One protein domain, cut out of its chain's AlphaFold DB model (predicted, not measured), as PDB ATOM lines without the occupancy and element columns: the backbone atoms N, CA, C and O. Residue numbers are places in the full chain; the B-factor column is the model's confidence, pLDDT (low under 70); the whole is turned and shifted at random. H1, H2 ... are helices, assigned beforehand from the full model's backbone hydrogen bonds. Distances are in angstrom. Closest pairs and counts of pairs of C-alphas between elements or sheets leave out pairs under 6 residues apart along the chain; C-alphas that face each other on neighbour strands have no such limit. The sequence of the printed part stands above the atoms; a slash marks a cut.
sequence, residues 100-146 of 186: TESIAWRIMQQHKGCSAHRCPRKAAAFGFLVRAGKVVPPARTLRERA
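Overview. This is residues 100 to 146 of the 186 residues of an uncharacterized protein of Nocardia nova (UniProt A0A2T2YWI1). The longest helix, H2, pairs with H1 in a helical hairpin that makes the body, and from it an arm, residues 138 to 146, sticks out and ends in the one-turn helix H3. The printed part has 47 residues with three named helices, H1, H2 and H3 along the chain, and no named strand; the class is all helix. It is compact, with a radius of gyration of the C-alphas of 10.9 A, and spans 30 by 23 by 14 A.

Along the chain. H2, residues 120 to 131, is 16.2 A long and begins at C-alpha 120, (31.792, 46.249, -22.936). H1, residues 101 to 110, is 14.3 A long and begins at C-alpha 101, (21.497, 46.335, -9.810). H3, residues 142 to 146, ends at C-alpha 146, (20.994, 31.645, -35.258).

Arrangement. H1 and H2 touch, their closest C-alphas, those of Ala 104 and Ala 125, 4.5 A apart. They run opposite ways at a steep tilt of 40 degrees. H3 is apart from H1 and from H2. In H1, H2 and H3 every O i to N i+4 pair is within hydrogen-bond range.

Size, cuts and confidence. The C-alphas farthest apart, those of Thr 100 and Ala 146, are 31.5 A apart. The printed part has no cut, and both links are short. Confidence is under 70 at residues 115 to 118, 120 and 141 to 143.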
ATOM      1  N   THR A 100      25.991  48.145  -9.285       81.88
ATOM      2  CA  THR A 100      24.770  47.862  -8.530       81.88
ATOM      3  C   THR A 100      23.675  47.421  -9.492       81.88
ATOM      4  O   THR A 100      23.737  47.700 -10.692       81.88
ATOM      5  N   GLU A 101      22.635  46.760  -8.983       83.12
ATOM      6  CA  GLU A 101      21.497  46.335  -9.810       83.12
ATOM      7  C   GLU A 101      20.845  47.515 -10.550       83.12
ATOM      8  O   GLU A 101      20.573  47.422 -11.747       83.12
ATOM      9  N   SER A 102      20.661  48.655  -9.877       79.12
ATOM     10  CA  SER A 102      20.063  49.853 -10.481       79.12
ATOM     11  C   SER A 102      20.944  50.465 -11.576       79.12
ATOM     12  O   SER A 102      20.438  50.844 -12.635       79.12
ATOM     13  N   ILE A 103      22.265  50.509 -11.372       76.25
ATOM     14  CA  ILE A 103      23.226  50.979 -12.379       76.25
ATOM     15  C   ILE A 103      23.277  50.012 -13.564       76.25
ATOM     16  O   ILE A 103      23.252  50.457 -14.712       76.25
ATOM     17  N   ALA A 104      23.273  48.702 -13.316       83.81
ATOM     18  CA  ALA A 104      23.268  47.693 -14.367       83.81
ATOM     19  C   ALA A 104      22.021  47.816 -15.257       83.81
ATOM     20  O   ALA A 104      22.135  47.858 -16.484       83.81
ATOM     21  N   TRP A 105      20.835  47.971 -14.657       87.00
ATOM     22  CA  TRP A 105      19.608  48.226 -15.411       87.00
ATOM     23  C   TRP A 105      19.671  49.534 -16.197       87.00
ATOM     24  O   TRP A 105      19.312  49.548 -17.374       87.00
ATOM     25  N   ARG A 106      20.181  50.618 -15.604       79.69
ATOM     26  CA  ARG A 106      20.343  51.900 -16.305       79.69
ATOM     27  C   ARG A 106      21.267  51.779 -17.519       79.69
ATOM     28  O   ARG A 106      20.911  52.276 -18.584       79.69
ATOM     29  N   ILE A 107      22.387  51.065 -17.394       81.56
ATOM     30  CA  ILE A 107      23.292  50.776 -18.515       81.56
ATOM     31  C   ILE A 107      22.552  49.988 -19.605       81.56
ATOM     32  O   ILE A 107      22.611  50.360 -20.776       81.56
ATOM     33  N   MET A 108      21.786  48.953 -19.246       85.88
ATOM     34  CA  MET A 108      20.990  48.185 -20.213       85.88
ATOM     35  C   MET A 108      19.949  49.049 -20.949       85.88
ATOM     36  O   MET A 108      19.699  48.819 -22.134       85.88
ATOM     37  N   GLN A 109      19.369  50.055 -20.279       85.56
ATOM     38  CA  GLN A 109      18.410  51.000 -20.869       85.56
ATOM     39  C   GLN A 109      19.080  52.039 -21.781       85.56
ATOM     40  O   GLN A 109      18.591  52.284 -22.882       85.56
ATOM     41  N   GLN A 110      20.190  52.638 -21.346       76.94
ATOM     42  CA  GLN A 110      20.925  53.647 -22.119       76.94
ATOM     43  C   GLN A 110      21.557  53.037 -23.376       76.94
ATOM     44  O   GLN A 110      21.539  53.640 -24.443       76.94
ATOM     45  N   HIS A 111      22.031  51.795 -23.281       78.56
ATOM     46  CA  HIS A 111      22.677  51.078 -24.376       78.56
ATOM     47  C   HIS A 111      21.718  50.125 -25.110       78.56
ATOM     48  O   HIS A 111      22.132  49.070 -25.601       78.56
ATOM     49  N   LYS A 112      20.422  50.460 -25.210       79.19
ATOM     50  CA  LYS A 112      19.426  49.639 -25.931       79.19
ATOM     51  C   LYS A 112      19.855  49.321 -27.364       79.19
ATOM     52  O   LYS A 112      19.810  48.154 -27.745       79.19
ATOM     53  N   GLY A 113      20.332  50.330 -28.097       72.81
ATOM     54  CA  GLY A 113      20.800  50.198 -29.481       72.81
ATOM     55  C   GLY A 113      22.179  49.548 -29.633       72.81
ATOM     56  O   GLY A 113      22.526  49.091 -30.717       72.81
ATOM     57  N   CYS A 114      22.967  49.456 -28.558       73.62
ATOM     58  CA  CYS A 114      24.269  48.805 -28.621       73.62
ATOM     59  C   CYS A 114      24.118  47.283 -28.666       73.62
ATOM     60  O   CYS A 114      23.335  46.683 -27.921       73.62
ATOM     61  N   SER A 115      24.954  46.630 -29.464       66.88
ATOM     62  CA  SER A 115      25.122  45.186 -29.374       66.88
ATOM     63  C   SER A 115      25.823  44.804 -28.060       66.88
ATOM     64  O   SER A 115      26.875  45.351 -27.734       66.88
ATOM     65  N   ALA A 116      25.275  43.834 -27.317       64.94
ATOM     66  CA  ALA A 116      25.869  43.358 -26.062       64.94
ATOM     67  C   ALA A 116      27.265  42.735 -26.244       64.94
ATOM     68  O   ALA A 116      28.040  42.737 -25.300       64.94
ATOM     69  N   HIS A 117      27.600  42.244 -27.443       62.56
ATOM     70  CA  HIS A 117      28.923  41.684 -27.745       62.56
ATOM     71  C   HIS A 117      29.934  42.728 -28.255       62.56
ATOM     72  O   HIS A 117      31.108  42.408 -28.366       62.56
ATOM     73  N   ARG A 118      29.498  43.959 -28.572       64.75
ATOM     74  CA  ARG A 118      30.384  45.068 -28.995       64.75
ATOM     75  C   ARG A 118      30.479  46.207 -27.984       64.75
ATOM     76  O   ARG A 118      31.305  47.088 -28.151       64.75
ATOM     77  N   CYS A 119      29.615  46.233 -26.972       74.19
ATOM     78  CA  CYS A 119      29.614  47.267 -25.943       74.19
ATOM     79  C   CYS A 119      30.032  46.646 -24.608       74.19
ATOM     80  O   CYS A 119      29.194  46.021 -23.950       74.19
ATOM     81  N   PRO A 120      31.294  46.822 -24.182       69.38
ATOM     82  CA  PRO A 120      31.792  46.249 -22.936       69.38
ATOM     83  C   PRO A 120      31.007  46.712 -21.705       69.38
ATOM     84  O   PRO A 120      30.720  45.897 -20.834       69.38
ATOM     85  N   ARG A 121      30.523  47.965 -21.673       71.75
ATOM     86  CA  ARG A 121      29.619  48.445 -20.606       71.75
ATOM     87  C   ARG A 121      28.329  47.625 -20.532       71.75
ATOM     88  O   ARG A 121      27.919  47.218 -19.446       71.75
ATOM     89  N   LYS A 122      27.704  47.333 -21.679       83.75
ATOM     90  CA  LYS A 122      26.503  46.486 -21.749       83.75
ATOM     91  C   LYS A 122      26.818  45.034 -21.389       83.75
ATOM     92  O   LYS A 122      26.030  44.413 -20.682       83.75
ATOM     93  N   ALA A 123      27.964  44.509 -21.826       80.06
ATOM     94  CA  ALA A 123      28.422  43.166 -21.479       80.06
ATOM     95  C   ALA A 123      28.648  43.013 -19.965       80.06
ATOM     96  O   ALA A 123      28.155  42.059 -19.364       80.06
ATOM     97  N   ALA A 124      29.320  43.981 -19.336       79.75
ATOM     98  CA  ALA A 124      29.573  44.011 -17.899       79.75
ATOM     99  C   ALA A 124      28.268  44.099 -17.092       79.75
ATOM    100  O   ALA A 124      28.066  43.313 -16.165       79.75
ATOM    101  N   ALA A 125      27.346  44.988 -17.486       84.62
ATOM    102  CA  ALA A 125      26.029  45.107 -16.858       84.62
ATOM    103  C   ALA A 125      25.193  43.828 -17.004       84.62
ATOM    104  O   ALA A 125      24.601  43.362 -16.030       84.62
ATOM    105  N   PHE A 126      25.181  43.219 -18.194       83.94
ATOM    106  CA  PHE A 126      24.497  41.950 -18.428       83.94
ATOM    107  C   PHE A 126      25.087  40.826 -17.567       83.94
ATOM    108  O   PHE A 126      24.347  40.150 -16.857       83.94
ATOM    109  N   GLY A 127      26.413  40.657 -17.568       82.50
ATOM    110  CA  GLY A 127      27.092  39.638 -16.765       82.50
ATOM    111  C   GLY A 127      26.859  39.808 -15.262       82.50
ATOM    112  O   GLY A 127      26.667  38.818 -14.556       82.50
ATOM    113  N   PHE A 128      26.812  41.050 -14.772       86.38
ATOM    114  CA  PHE A 128      26.434  41.343 -13.392       86.38
ATOM    115  C   PHE A 128      24.999  40.901 -13.081       86.38
ATOM    116  O   PHE A 128      24.791  40.168 -12.118       86.38
ATOM    117  N   LEU A 129      24.020  41.287 -13.907       88.81
ATOM    118  CA  LEU A 129      22.611  40.925 -13.698       88.81
ATOM    119  C   LEU A 129      22.385  39.409 -13.743       88.81
ATOM    120  O   LEU A 129      21.544  38.898 -13.008       88.81
ATOM    121  N   VAL A 130      23.150  38.691 -14.570       87.06
ATOM    122  CA  VAL A 130      23.139  37.223 -14.614       87.06
ATOM    123  C   VAL A 130      23.663  36.630 -13.309       87.06
ATOM    124  O   VAL A 130      22.979  35.810 -12.703       87.06
ATOM    125  N   ARG A 131      24.835  37.071 -12.830       83.50
ATOM    126  CA  ARG A 131      25.396  36.597 -11.550       83.50
ATOM    127  C   ARG A 131      24.505  36.936 -10.355       83.50
ATOM    128  O   ARG A 131      24.409  36.142  -9.431       83.50
ATOM    129  N   ALA A 132      23.829  38.083 -10.394       86.31
ATOM    130  CA  ALA A 132      22.866  38.506  -9.381       86.31
ATOM    131  C   ALA A 132      21.498  37.795  -9.489       86.31
ATOM    132  O   ALA A 132      20.592  38.102  -8.716       86.31
ATOM    133  N   GLY A 133      21.306  36.891 -10.461       89.19
ATOM    134  CA  GLY A 133      20.055  36.148 -10.660       89.19
ATOM    135  C   GLY A 133      18.882  36.986 -11.189       89.19
ATOM    136  O   GLY A 133      17.741  36.536 -11.156       89.19
ATOM    137  N   LYS A 134      19.135  38.207 -11.673       90.62
ATOM    138  CA  LYS A 134      18.110  39.153 -12.155       90.62
ATOM    139  C   LYS A 134      17.778  38.988 -13.631       90.62
ATOM    140  O   LYS A 134      16.723  39.422 -14.084       90.62
ATOM    141  N   VAL A 135      18.680  38.369 -14.382       89.19
ATOM    142  CA  VAL A 135      18.481  38.014 -15.784       89.19
ATOM    143  C   VAL A 135      18.877  36.561 -15.957       89.19
ATOM    144  O   VAL A 135      20.011  36.187 -15.672       89.19
ATOM    145  N   VAL A 136      17.957  35.745 -16.459       85.56
ATOM    146  CA  VAL A 136      18.265  34.372 -16.858       85.56
ATOM    147  C   VAL A 136      18.791  34.419 -18.291       85.56
ATOM    148  O   VAL A 136      18.055  34.851 -19.188       85.56
ATOM    149  N   PRO A 137      20.051  34.017 -18.545       78.75
ATOM    150  CA  PRO A 137      20.535  33.885 -19.904       78.75
ATOM    151  C   PRO A 137      19.629  32.929 -20.681       78.75
ATOM    152  O   PRO A 137      19.202  31.905 -20.148       78.75
ATOM    153  N   PRO A 138      19.332  33.224 -21.949       74.12
ATOM    154  CA  PRO A 138      18.592  32.289 -22.779       74.12
ATOM    155  C   PRO A 138      19.330  30.945 -22.840       74.12
ATOM    156  O   PRO A 138      20.520  30.911 -23.140       74.12
ATOM    157  N   ALA A 139      18.600  29.850 -22.601       76.31
ATOM    158  CA  ALA A 139      19.150  28.492 -22.510       76.31
ATOM    159  C   ALA A 139      19.906  28.040 -23.768       76.31
ATOM    160  O   ALA A 139      20.775  27.181 -23.694       76.31
ATOM    161  N   ARG A 140      19.572  28.626 -24.924       70.94
ATOM    162  CA  ARG A 140      20.296  28.420 -26.178       70.94
ATOM    163  C   ARG A 140      21.218  29.584 -26.456       70.94
ATOM    164  O   ARG A 140      20.784  30.738 -26.372       70.94
ATOM    165  N   THR A 141      22.441  29.297 -26.873       68.25
ATOM    166  CA  THR A 141      23.425  30.326 -27.222       68.25
ATOM    167  C   THR A 141      22.969  31.166 -28.422       68.25
ATOM    168  O   THR A 141      22.076  30.783 -29.183       68.25
ATOM    169  N   LEU A 142      23.577  32.344 -28.621       67.81
ATOM    170  CA  LEU A 142      23.338  33.157 -29.824       67.81
ATOM    171  C   LEU A 142      23.549  32.319 -31.100       67.81
ATOM    172  O   LEU A 142      22.707  32.369 -31.995       67.81
ATOM    173  N   ARG A 143      24.630  31.521 -31.144       68.94
ATOM    174  CA  ARG A 143      24.957  30.637 -32.273       68.94
ATOM    175  C   ARG A 143      23.893  29.575 -32.509       68.94
ATOM    176  O   ARG A 143      23.429  29.447 -33.633       68.94
ATOM    177  N   GLU A 144      23.455  28.871 -31.471       75.31
ATOM    178  CA  GLU A 144      22.407  27.847 -31.599       75.31
ATOM    179  C   GLU A 144      21.080  28.429 -32.081       75.31
ATOM    180  O   GLU A 144      20.407  27.838 -32.923       75.31
ATOM    181  N   ARG A 145      20.690  29.605 -31.575       76.38
ATOM    182  CA  ARG A 145      19.464  30.272 -32.031       76.38
ATOM    183  C   ARG A 145      19.575  30.753 -33.473       76.38
ATOM    184  O   ARG A 145      18.581  30.701 -34.187       76.38
ATOM    185  N   ALA A 146      20.746  31.232 -33.884       76.88
ATOM    186  CA  ALA A 146      20.994  31.645 -35.258       76.88
ATOM    187  C   ALA A 146      20.962  30.440 -36.209       76.88
ATOM    188  O   ALA A 146      20.215  30.472 -37.184       76.88
TER     189      ALA A 146